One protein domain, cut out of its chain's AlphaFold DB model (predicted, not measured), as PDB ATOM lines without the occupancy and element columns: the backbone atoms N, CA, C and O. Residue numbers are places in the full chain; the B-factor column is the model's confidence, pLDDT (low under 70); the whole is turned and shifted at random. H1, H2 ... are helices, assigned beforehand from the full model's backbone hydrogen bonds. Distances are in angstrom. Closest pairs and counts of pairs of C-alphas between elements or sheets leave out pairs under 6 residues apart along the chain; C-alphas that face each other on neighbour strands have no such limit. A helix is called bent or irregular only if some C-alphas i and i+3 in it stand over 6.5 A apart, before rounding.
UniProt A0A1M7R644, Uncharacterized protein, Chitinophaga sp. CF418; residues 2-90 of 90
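Overview. This is residues 2 to 90 of the 90 residues of an uncharacterized protein of Chitinophaga sp. CF418 (UniProt A0A1M7R644). Two helices meet at a steep angle, the first part of H1 packing on H2, and H1 then slants away from it; residues 31 to 40 lead back to the start of H2, closing a loose triangle. After H2, residues 61 to 90 make a wide open loop, whose residues 70 to 76 stick out, and then fold back towards H2. The 89 printed residues hold two named helices, H1 then H2, and no named strand; the class is all helix, with 36 residues, under half, in named elements. The whole is loose, with a radius of gyration of the C-alphas of 16.8 A, and only just elongated, spanning 51 by 34 by 20 A.

Arrangement. H1, residues 15 to 30, touches H2, residues 41 to 60, with residues 15 to 20 alone, and H2 touches H1 with residues 44 to 51 alone. The closest C-alphas are those of Ala 16 and Phe 47, 4.9 A apart. The helices run opposite ways at a steep tilt of 63 degrees. In H2 every O i to N i+4 pair is within hydrogen-bond range, in H1 10 of 12.

Along the chain. Residues 2 to 14 hold no named element. H1 begins at C-alpha 15 (13.730, -1.111, 40.171) and measures 21.7 A; it has a kink of 26 degrees near residue 24 and is irregular, with C-alphas 25 and 28 7.0 A apart. H2 measures 28.1 A and ends at C-alpha 60 (1.553, -12.818, 35.023).

Size, cuts and confidence. The two C-alphas farthest apart, those of Gln 34 and His 75, are 51.0 A apart. Residues 29 to 34, of which 29 and 30 belong to H1, and residues 70 to 76 stand free. The link from H1 to H2 is short, and the printed part has no cut. The mean pLDDT of the printed part is 77.2, with residues 2 to 9 and 67 to 90 under 70.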
ATOM      1  N   GLY A   2      17.797 -12.234  40.811       54.44
ATOM      2  CA  GLY A   2      16.350 -12.046  40.637       54.44
ATOM      3  C   GLY A   2      15.981 -10.576  40.439       54.44
ATOM      4  O   GLY A   2      16.739  -9.692  40.844       54.44
ATOM      5  N   PHE A   3      14.832 -10.314  39.815       54.50
ATOM      6  CA  PHE A   3      14.296  -8.956  39.739       54.50
ATOM      7  C   PHE A   3      13.909  -8.486  41.142       54.50
ATOM      8  O   PHE A   3      13.138  -9.151  41.830       54.50
ATOM      9  N   LYS A   4      14.434  -7.330  41.556       64.31
ATOM     10  CA  LYS A   4      14.061  -6.670  42.808       64.31
ATOM     11  C   LYS A   4      13.140  -5.501  42.494       64.31
ATOM     12  O   LYS A   4      13.608  -4.447  42.065       64.31
ATOM     13  N   ALA A   5      11.837  -5.686  42.702       61.72
ATOM     14  CA  ALA A   5      10.877  -4.583  42.627       61.72
ATOM     15  C   ALA A   5      11.234  -3.479  43.645       61.72
ATOM     16  O   ALA A   5      11.173  -2.295  43.328       61.72
ATOM     17  N   GLY A   6      11.715  -3.896  44.820       59.31
ATOM     18  CA  GLY A   6      12.012  -3.044  45.964       59.31
ATOM     19  C   GLY A   6      10.906  -3.147  47.011       59.31
ATOM     20  O   GLY A   6       9.721  -3.154  46.690       59.31
ATOM     21  N   ILE A   7      11.306  -3.234  48.274       64.38
ATOM     22  CA  ILE A   7      10.482  -2.917  49.448       64.38
ATOM     23  C   ILE A   7      11.212  -1.817  50.220       64.38
ATOM     24  O   ILE A   7      12.387  -1.570  49.952       64.38
ATOM     25  N   GLN A   8      10.572  -1.154  51.186       64.38
ATOM     26  CA  GLN A   8      11.230  -0.063  51.923       64.38
ATOM     27  C   GLN A   8      12.578  -0.491  52.542       64.38
ATOM     28  O   GLN A   8      13.520   0.296  52.558       64.38
ATOM     29  N   ALA A   9      12.687  -1.747  52.987       64.19
ATOM     30  CA  ALA A   9      13.914  -2.321  53.542       64.19
ATOM     31  C   ALA A   9      15.009  -2.618  52.492       64.19
ATOM     32  O   ALA A   9      16.187  -2.588  52.831       64.19
ATOM     33  N   ASP A  10      14.634  -2.837  51.228       71.12
ATOM     34  CA  ASP A  10      15.514  -3.276  50.131       71.12
ATOM     35  C   ASP A  10      15.428  -2.332  48.922       71.12
ATOM     36  O   ASP A  10      15.455  -2.740  47.760       71.12
ATOM     37  N   TYR A  11      15.286  -1.037  49.199       76.94
ATOM     38  CA  TYR A  11      15.135  -0.013  48.169       76.94
ATOM     39  C   TYR A  11      16.409   0.158  47.325       76.94
ATOM     40  O   TYR A  11      16.337   0.397  46.123       76.94
ATOM     41  N   VAL A  12      17.589   0.004  47.925       79.69
ATOM     42  CA  VAL A  12      18.876   0.186  47.235       79.69
ATOM     43  C   VAL A  12      19.086  -0.905  46.177       79.69
ATOM     44  O   VAL A  12      18.915  -2.090  46.459       79.69
ATOM     45  N   ASN A  13      19.509  -0.516  44.968       80.19
ATOM     46  CA  ASN A  13      19.654  -1.388  43.795       80.19
ATOM     47  C   ASN A  13      18.342  -2.060  43.339       80.19
ATOM     48  O   ASN A  13      18.375  -3.105  42.684       80.19
ATOM     49  N   SER A  14      17.188  -1.482  43.686       85.56
ATOM     50  CA  SER A  14      15.876  -1.940  43.220       85.56
ATOM     51  C   SER A  14      15.427  -1.216  41.948       85.56
ATOM     52  O   SER A  14      15.920  -0.140  41.601       85.56
ATOM     53  N   MET A  15      14.432  -1.785  41.264       86.69
ATOM     54  CA  MET A  15      13.730  -1.111  40.171       86.69
ATOM     55  C   MET A  15      13.108   0.217  40.636       86.69
ATOM     56  O   MET A  15      13.163   1.196  39.894       86.69
ATOM     57  N   ALA A  16      12.588   0.286  41.866       89.31
ATOM     58  CA  ALA A  16      12.035   1.516  42.431       89.31
ATOM     59  C   ALA A  16      13.083   2.640  42.568       89.31
ATOM     60  O   ALA A  16      12.790   3.792  42.255       89.31
ATOM     61  N   GLU A  17      14.319   2.318  42.966       89.94
ATOM     62  CA  GLU A  17      15.420   3.295  42.996       89.94
ATOM     63  C   GLU A  17      15.808   3.758  41.588       89.94
ATOM     64  O   GLU A  17      16.048   4.945  41.360       89.94
ATOM     65  N   ALA A  18      15.847   2.838  40.620       91.38
ATOM     66  CA  ALA A  18      16.100   3.194  39.228       91.38
ATOM     67  C   ALA A  18      15.022   4.151  38.682       91.38
ATOM     68  O   ALA A  18      15.353   5.106  37.976       91.38
ATOM     69  N   MET A  19      13.754   3.943  39.056       93.25
ATOM     70  CA  MET A  19      12.645   4.838  38.709       93.25
ATOM     71  C   MET A  19      12.784   6.220  39.362       93.25
ATOM     72  O   MET A  19      12.607   7.220  38.670       93.25
ATOM     73  N   GLU A  20      13.159   6.307  40.644       92.06
ATOM     74  CA  GLU A  20      13.418   7.598  41.305       92.06
ATOM     75  C   GLU A  20      14.560   8.363  40.624       92.06
ATOM     76  O   GLU A  20      14.430   9.554  40.338       92.06
ATOM     77  N   LYS A  21      15.663   7.680  40.291       92.25
ATOM     78  CA  LYS A  21      16.788   8.286  39.560       92.25
ATOM     79  C   LYS A  21      16.357   8.811  38.189       92.25
ATOM     80  O   LYS A  21      16.741   9.920  37.818       92.25
ATOM     81  N   ALA A  22      15.544   8.048  37.457       93.44
ATOM     82  CA  ALA A  22      14.999   8.476  36.171       93.44
ATOM     83  C   ALA A  22      14.069   9.692  36.321       93.44
ATOM     84  O   ALA A  22      14.199  10.657  35.571       93.44
ATOM     85  N   PHE A  23      13.191   9.687  37.327       93.00
ATOM     86  CA  PHE A  23      12.319  10.820  37.636       93.00
ATOM     87  C   PHE A  23      13.121  12.099  37.902       93.00
ATOM     88  O   PHE A  23      12.831  13.141  37.318       93.00
ATOM     89  N   MET A  24      14.174  12.015  38.719       91.31
ATOM     90  CA  MET A  24      15.036  13.163  39.018       91.31
ATOM     91  C   MET A  24      15.787  13.678  37.784       91.31
ATOM     92  O   MET A  24      15.975  14.884  37.642       91.31
ATOM     93  N   ALA A  25      16.194  12.787  36.875       91.50
ATOM     94  CA  ALA A  25      16.868  13.161  35.633       91.50
ATOM     95  C   ALA A  25      15.932  13.843  34.613       91.50
ATOM     96  O   ALA A  25      16.374  14.701  33.847       91.50
ATOM     97  N   GLU A  26      14.649  13.474  34.598       92.25
ATOM     98  CA  GLU A  26      13.640  14.066  33.709       92.25
ATOM     99  C   GLU A  26      13.020  15.353  34.269       92.25
ATOM    100  O   GLU A  26      12.616  16.224  33.497       92.25
ATOM    101  N   TRP A  27      12.992  15.522  35.596       92.69
ATOM    102  CA  TRP A  27      12.400  16.687  36.259       92.69
ATOM    103  C   TRP A  27      12.797  18.052  35.662       92.69
ATOM    104  O   TRP A  27      11.887  18.797  35.291       92.69
ATOM    105  N   PRO A  28      14.091  18.415  35.509       90.94
ATOM    106  CA  PRO A  28      14.462  19.737  34.989       90.94
ATOM    107  C   PRO A  28      13.937  19.984  33.566       90.94
ATOM    108  O   PRO A  28      13.550  21.103  33.237       90.94
ATOM    109  N   LYS A  29      13.834  18.928  32.747       91.69
ATOM    110  CA  LYS A  29      13.321  19.008  31.371       91.69
ATOM    111  C   LYS A  29      11.813  19.244  31.338       91.69
ATOM    112  O   LYS A  29      11.322  19.964  30.477       91.69
ATOM    113  N   ALA A  30      11.082  18.623  32.263       92.81
ATOM    114  CA  ALA A  30       9.627  18.714  32.335       92.81
ATOM    115  C   ALA A  30       9.141  19.975  33.068       92.81
ATOM    116  O   ALA A  30       8.074  20.497  32.751       92.81
ATOM    117  N   MET A  31       9.916  20.465  34.038       92.38
ATOM    118  CA  MET A  31       9.507  21.529  34.961       92.38
ATOM    119  C   MET A  31      10.253  22.853  34.743       92.38
ATOM    120  O   MET A  31      10.254  23.700  35.632       92.38
ATOM    121  N   ASN A  32      10.862  23.061  33.569       90.12
ATOM    122  CA  ASN A  32      11.601  24.284  33.214       90.12
ATOM    123  C   ASN A  32      12.666  24.661  34.263       90.12
ATOM    124  O   ASN A  32      12.664  25.775  34.786       90.12
ATOM    125  N   ASP A  33      13.525  23.702  34.616       86.44
ATOM    126  CA  ASP A  33      14.610  23.855  35.598       86.44
ATOM    127  C   ASP A  33      14.173  24.257  37.022       86.44
ATOM    128  O   ASP A  33      15.001  24.641  37.853       86.44
ATOM    129  N   GLN A  34      12.883  24.129  37.361       89.38
ATOM    130  CA  GLN A  34      12.448  24.236  38.753       89.38
ATOM    131  C   GLN A  34      13.122  23.155  39.610       89.38
ATOM    132  O   GLN A  34      13.291  22.022  39.149       89.38
ATOM    133  N   PRO A  35      13.482  23.461  40.870       86.88
ATOM    134  CA  PRO A  35      14.122  22.487  41.740       86.88
ATOM    135  C   PRO A  35      13.209  21.268  41.945       86.88
ATOM    136  O   PRO A  35      12.003  21.441  42.152       86.88
ATOM    137  N   PRO A  36      13.756  20.041  41.894       85.56
ATOM    138  CA  PRO A  36      12.975  18.845  42.155       85.56
ATOM    139  C   PRO A  36      12.468  18.822  43.599       85.56
ATOM    140  O   PRO A  36      13.145  19.325  44.505       85.56
ATOM    141  N   PRO A  37      11.289  18.225  43.844       85.44
ATOM    142  CA  PRO A  37      10.832  17.973  45.196       85.44
ATOM    143  C   PRO A  37      11.854  17.082  45.901       85.44
ATOM    144  O   PRO A  37      12.441  16.181  45.297       85.44
ATOM    145  N   GLN A  38      12.066  17.317  47.197       84.94
ATOM    146  CA  GLN A  38      12.882  16.397  47.981       84.94
ATOM    147  C   GLN A  38      12.244  15.012  47.981       84.94
ATOM    148  O   GLN A  38      11.045  14.870  48.237       84.94
ATOM    149  N   ALA A  39      13.071  13.997  47.744       81.56
ATOM    150  CA  ALA A  39      12.653  12.617  47.866       81.56
ATOM    151  C   ALA A  39      12.195  12.336  49.297       81.56
ATOM    152  O   ALA A  39      12.986  12.379  50.239       81.56
ATOM    153  N   ASN A  40      10.902  12.063  49.445       85.62
ATOM    154  CA  ASN A  40      10.281  11.722  50.713       85.62
ATOM    155  C   ASN A  40       9.725  10.293  50.668       85.62
ATOM    156  O   ASN A  40       9.663   9.656  49.612       85.62
ATOM    157  N   ASP A  41       9.311   9.786  51.825       87.12
ATOM    158  CA  ASP A  41       8.849   8.401  51.942       87.12
ATOM    159  C   ASP A  41       7.598   8.116  51.101       87.12
ATOM    160  O   ASP A  41       7.439   7.006  50.602       87.12
ATOM    161  N   GLN A  42       6.741   9.116  50.871       89.06
ATOM    162  CA  GLN A  42       5.556   8.970  50.019       89.06
ATOM    163  C   GLN A  42       5.942   8.777  48.550       89.06
ATOM    164  O   GLN A  42       5.402   7.905  47.873       89.06
ATOM    165  N   MET A  43       6.907   9.560  48.063       89.81
ATOM    166  CA  MET A  43       7.425   9.439  46.705       89.81
ATOM    167  C   MET A  43       8.128   8.091  46.502       89.81
ATOM    168  O   MET A  43       7.894   7.412  45.504       89.81
ATOM    169  N   ARG A  44       8.917   7.646  47.487       89.31
ATOM    170  CA  ARG A  44       9.549   6.318  47.467       89.31
ATOM    171  C   ARG A  44       8.522   5.194  47.458       89.31
ATOM    172  O   ARG A  44       8.664   4.256  46.678       89.31
ATOM    173  N   LEU A  45       7.477   5.299  48.281       89.06
ATOM    174  CA  LEU A  45       6.381   4.330  48.311       89.06
ATOM    175  C   LEU A  45       5.662   4.251  46.959       89.06
ATOM    176  O   LEU A  45       5.330   3.153  46.515       89.06
ATOM    177  N   LEU A  46       5.475   5.385  46.277       92.62
ATOM    178  CA  LEU A  46       4.893   5.416  44.937       92.62
ATOM    179  C   LEU A  46       5.758   4.640  43.932       92.62
ATOM    180  O   LEU A  46       5.235   3.796  43.207       92.62
ATOM    181  N   PHE A  47       7.075   4.865  43.912       92.81
ATOM    182  CA  PHE A  47       7.973   4.122  43.021       92.81
ATOM    183  C   PHE A  47       8.038   2.632  43.355       92.81
ATOM    184  O   PHE A  47       8.072   1.813  42.439       92.81
ATOM    185  N   ILE A  48       7.998   2.270  44.641       89.00
ATOM    186  CA  ILE A  48       7.903   0.874  45.082       89.00
ATOM    187  C   ILE A  48       6.631   0.224  44.527       89.00
ATOM    188  O   ILE A  48       6.717  -0.821  43.885       89.00
ATOM    189  N   ALA A  49       5.470   0.856  44.706       90.44
ATOM    190  CA  ALA A  49       4.194   0.319  44.235       90.44
ATOM    191  C   ALA A  49       4.162   0.158  42.704       90.44
ATOM    192  O   ALA A  49       3.699  -0.862  42.192       90.44
ATOM    193  N   ILE A  50       4.701   1.134  41.963       93.25
ATOM    194  CA  ILE A  50       4.807   1.055  40.499       93.25
ATOM    195  C   ILE A  50       5.736  -0.094  40.092       93.25
ATOM    196  O   ILE A  50       5.361  -0.910  39.252       93.25
ATOM    197  N   ALA A  51       6.922  -0.199  40.696       90.25
ATOM    198  CA  ALA A  51       7.874  -1.262  40.393       90.25
ATOM    199  C   ALA A  51       7.299  -2.657  40.685       90.25
ATOM    200  O   ALA A  51       7.443  -3.566  39.868       90.25
ATOM    201  N   GLN A  52       6.597  -2.822  41.810       88.06
ATOM    202  CA  GLN A  52       5.895  -4.062  42.150       88.06
ATOM    203  C   GLN A  52       4.815  -4.399  41.119       88.06
ATOM    204  O   GLN A  52       4.765  -5.535  40.646       88.06
ATOM    205  N   GLY A  53       4.003  -3.415  40.719       89.56
ATOM    206  CA  GLY A  53       2.983  -3.583  39.685       89.56
ATOM    207  C   GLY A  53       3.568  -4.005  38.336       89.56
ATOM    208  O   GLY A  53       3.052  -4.930  37.713       89.56
ATOM    209  N   VAL A  54       4.681  -3.393  37.916       89.19
ATOM    210  CA  VAL A  54       5.395  -3.767  36.685       89.19
ATOM    211  C   VAL A  54       5.902  -5.200  36.775       89.19
ATOM    212  O   VAL A  54       5.572  -6.009  35.915       89.19
ATOM    213  N   VAL A  55       6.667  -5.547  37.816       85.44
ATOM    214  CA  VAL A  55       7.224  -6.903  37.948       85.44
ATOM    215  C   VAL A  55       6.105  -7.942  37.993       85.44
ATOM    216  O   VAL A  55       6.202  -8.957  37.308       85.44
ATOM    217  N   ARG A  56       5.024  -7.678  38.731       87.00
ATOM    218  CA  ARG A  56       3.872  -8.580  38.795       87.00
ATOM    219  C   ARG A  56       3.203  -8.758  37.436       87.00
ATOM    220  O   ARG A  56       2.995  -9.891  37.023       87.00
ATOM    221  N   HIS A  57       2.944  -7.668  36.716       87.56
ATOM    222  CA  HIS A  57       2.356  -7.742  35.382       87.56
ATOM    223  C   HIS A  57       3.224  -8.565  34.423       87.56
ATOM    224  O   HIS A  57       2.698  -9.392  33.694       87.56
ATOM    225  N   LEU A  58       4.547  -8.396  34.462       85.31
ATOM    226  CA  LEU A  58       5.471  -9.153  33.614       85.31
ATOM    227  C   LEU A  58       5.577 -10.639  33.996       85.31
ATOM    228  O   LEU A  58       5.857 -11.469  33.136       85.31
ATOM    229  N   VAL A  59       5.379 -10.976  35.272       81.81
ATOM    230  CA  VAL A  59       5.307 -12.371  35.737       81.81
ATOM    231  C   VAL A  59       4.002 -13.027  35.285       81.81
ATOM    232  O   VAL A  59       4.034 -14.164  34.816       81.81
ATOM    233  N   ASP A  60       2.879 -12.317  35.402       84.38
ATOM    234  CA  ASP A  60       1.553 -12.818  35.023       84.38
ATOM    235  C   ASP A  60       1.354 -12.844  33.491       84.38
ATOM    236  O   ASP A  60       0.591 -13.663  32.980       84.38
ATOM    237  N   HIS A  61       2.072 -11.980  32.765       86.50
ATOM    238  CA  HIS A  61       2.013 -11.801  31.310       86.50
ATOM    239  C   HIS A  61       3.419 -11.768  30.686       86.50
ATOM    240  O   HIS A  61       3.865 -10.720  30.201       86.50
ATOM    241  N   PRO A  62       4.161 -12.887  30.683       77.50
ATOM    242  CA  PRO A  62       5.512 -12.931  30.123       77.50
ATOM    243  C   PRO A  62       5.559 -12.545  28.633       77.50
ATOM    244  O   PRO A  62       6.576 -12.033  28.164       77.50
ATOM    245  N   GLU A  63       4.460 -12.720  27.894       79.56
ATOM    246  CA  GLU A  63       4.294 -12.284  26.503       79.56
ATOM    247  C   GLU A  63       4.382 -10.764  26.306       79.56
ATOM    248  O   GLU A  63       4.641 -10.307  25.192       79.56
ATOM    249  N   ALA A  64       4.202  -9.971  27.368       81.44
ATOM    250  CA  ALA A  64       4.353  -8.519  27.319       81.44
ATOM    251  C   ALA A  64       5.821  -8.083  27.132       81.44
ATOM    252  O   ALA A  64       6.080  -6.933  26.769       81.44
ATOM    253  N   ILE A  65       6.791  -8.981  27.353       78.00
ATOM    254  CA  ILE A  65       8.213  -8.715  27.120       78.00
ATOM    255  C   ILE A  65       8.612  -9.194  25.722       78.00
ATOM    256  O   ILE A  65       8.831 -10.381  25.488       78.00
ATOM    257  N   ALA A  66       8.819  -8.250  24.805       73.12
ATOM    258  CA  ALA A  66       9.485  -8.522  23.536       73.12
ATOM    259  C   ALA A  66      11.006  -8.368  23.693       73.12
ATOM    260  O   ALA A  66      11.504  -7.266  23.924       73.12
ATOM    261  N   VAL A  67      11.755  -9.464  23.549       69.50
ATOM    262  CA  VAL A  67      13.224  -9.436  23.536       69.50
ATOM    263  C   VAL A  67      13.724  -9.681  22.122       69.50
ATOM    264  O   VAL A  67      13.597 -10.778  21.586       69.50
ATOM    265  N   THR A  68      14.323  -8.653  21.525       62.62
ATOM    266  CA  THR A  68      14.990  -8.764  20.226       62.62
ATOM    267  C   THR A  68      16.469  -9.029  20.449       62.62
ATOM    268  O   THR A  68      17.184  -8.180  20.979       62.62
ATOM    269  N   ILE A  69      16.944 -10.194  20.015       65.62
ATOM    270  CA  ILE A  69      18.371 -10.517  20.001       65.62
ATOM    271  C   ILE A  69      18.885 -10.211  18.600       65.62
ATOM    272  O   ILE A  69      18.533 -10.889  17.637       65.62
ATOM    273  N   SER A  70      19.676  -9.147  18.477       59.78
ATOM    274  CA  SER A  70      20.371  -8.823  17.233       59.78
ATOM    275  C   SER A  70      21.762  -9.443  17.282       59.78
ATOM    276  O   SER A  70      22.615  -9.010  18.055       59.78
ATOM    277  N   GLU A  71      21.977 -10.479  16.475       61.38
ATOM    278  CA  GLU A  71      23.297 -11.062  16.253       61.38
ATOM    279  C   GLU A  71      23.859 -10.600  14.909       61.38
ATOM    280  O   GLU A  71      23.173 -10.609  13.890       61.38
ATOM    281  N   ASN A  72      25.144 -10.247  14.899       60.53
ATOM    282  CA  ASN A  72      25.879  -9.928  13.674       60.53
ATOM    283  C   ASN A  72      26.349 -11.182  12.902       60.53
ATOM    284  O   ASN A  72      27.096 -11.029  11.942       60.53
ATOM    285  N   ASN A  73      25.957 -12.409  13.292       57.31
ATOM    286  CA  ASN A  73      26.383 -13.651  12.627       57.31
ATOM    287  C   ASN A  73      25.278 -14.733  12.579       57.31
ATOM    288  O   ASN A  73      24.410 -14.806  13.435       57.31
ATOM    289  N   LEU A  74      25.330 -15.560  11.530       52.75
ATOM    290  CA  LEU A  74      24.280 -16.417  10.946       52.75
ATOM    291  C   LEU A  74      23.900 -17.705  11.727       52.75
ATOM    292  O   LEU A  74      23.729 -18.761  11.114       52.75
ATOM    293  N   HIS A  75      23.721 -17.668  13.050       57.28
ATOM    294  CA  HIS A  75      23.265 -18.849  13.800       57.28
ATOM    295  C   HIS A  75      21.974 -18.584  14.583       57.28
ATOM    296  O   HIS A  75      21.861 -17.644  15.354       57.28
ATOM    297  N   THR A  76      20.948 -19.410  14.356       48.56
ATOM    298  CA  THR A  76      19.670 -19.305  15.069       48.56
ATOM    299  C   THR A  76      19.836 -19.868  16.477       48.56
ATOM    300  O   THR A  76      19.837 -21.084  16.670       48.56
ATOM    301  N   HIS A  77      19.976 -18.991  17.467       55.97
ATOM    302  CA  HIS A  77      19.957 -19.372  18.873       55.97
ATOM    303  C   HIS A  77      18.550 -19.187  19.454       55.97
ATOM    304  O   HIS A  77      17.980 -18.100  19.415       55.97
ATOM    305  N   ASN A  78      17.982 -20.257  20.016       52.97
ATOM    306  CA  ASN A  78      16.787 -20.151  20.851       52.97
ATOM    307  C   ASN A  78      17.207 -19.566  22.203       52.97
ATOM    308  O   ASN A  78      17.904 -20.232  22.969       52.97
ATOM    309  N   ALA A  79      16.787 -18.339  22.503       58.06
ATOM    310  CA  ALA A  79      16.961 -17.749  23.823       58.06
ATOM    311  C   ALA A  79      15.651 -17.815  24.605       58.06
ATOM    312  O   ALA A  79      14.585 -17.473  24.096       58.06
ATOM    313  N   THR A  80      15.732 -18.244  25.860       57.56
ATOM    314  CA  THR A  80      14.600 -18.237  26.786       57.56
ATOM    315  C   THR A  80      14.850 -17.170  27.837       57.56
ATOM    316  O   THR A  80      15.868 -17.203  28.528       57.56
ATOM    317  N   VAL A  81      13.920 -16.227  27.964       63.97
ATOM    318  CA  VAL A  81      13.939 -15.223  29.030       63.97
ATOM    319  C   VAL A  81      12.954 -15.670  30.098       63.97
ATOM    320  O   VAL A  81      11.762 -15.788  29.836       63.97
ATOM    321  N   GLN A  82      13.464 -15.958  31.293       60.94
ATOM    322  CA  GLN A  82      12.641 -16.242  32.464       60.94
ATOM    323  C   GLN A  82      12.709 -15.061  33.426       60.94
ATOM    324  O   GLN A  82      13.786 -14.675  33.883       60.94
ATOM    325  N   VAL A  83      11.544 -14.505  33.753       63.44
ATOM    326  CA  VAL A  83      11.401 -13.519  34.825       63.44
ATOM    327  C   VAL A  83      11.208 -14.289  36.127       63.44
ATOM    328  O   VAL A  83      10.175 -14.918  36.339       63.44
ATOM    329  N   ILE A  84      12.222 -14.274  36.991       61.06
ATOM    330  CA  ILE A  84      12.189 -14.937  38.300       61.06
ATOM    331  C   ILE A  84      12.211 -13.850  39.377       61.06
ATOM    332  O   ILE A  84      13.221 -13.157  39.546       61.06
ATOM    333  N   SER A  85      11.101 -13.705  40.109       58.25
ATOM    334  CA  SER A  85      11.075 -12.956  41.370       58.25
ATOM    335  C   SER A  85      11.547 -13.880  42.487       58.25
ATOM    336  O   SER A  85      10.947 -14.928  42.718       58.25
ATOM    337  N   THR A  86      12.635 -13.523  43.167       58.78
ATOM    338  CA  THR A  86      13.159 -14.291  44.315       58.78
ATOM    339  C   THR A  86      12.543 -13.868  45.647       58.78
ATOM    340  O   THR A  86      12.828 -14.477  46.672       58.78
ATOM    341  N   GLU A  87      11.707 -12.832  45.636       58.69
ATOM    342  CA  GLU A  87      11.037 -12.280  46.809       58.69
ATOM    343  C   GLU A  87       9.521 -12.291  46.580       58.69
ATOM    344  O   GLU A  87       9.043 -12.184  45.442       58.69
ATOM    345  N   THR A  88       8.755 -12.464  47.659       54.84
ATOM    346  CA  THR A  88       7.294 -12.368  47.612       54.84
ATOM    347  C   THR A  88       6.920 -10.941  47.216       54.84
ATOM    348  O   THR A  88       7.196  -9.996  47.952       54.84
ATOM    349  N   LEU A  89       6.309 -10.790  46.041       54.59
ATOM    350  CA  LEU A  89       5.660  -9.550  45.621       54.59
ATOM    351  C   LEU A  89       4.384  -9.412  46.469       54.59
ATOM    352  O   LEU A  89       3.353  -9.984  46.103       54.59
ATOM    353  N   TYR A  90       4.500  -8.785  47.642       51.84
ATOM    354  CA  TYR A  90       3.364  -8.471  48.516       51.84
ATOM    355  C   TYR A  90       2.420  -7.482  47.839       51.84
ATOM    356  O   TYR A  90       2.931  -6.475  47.301       51.84
TER     357      TYR A  90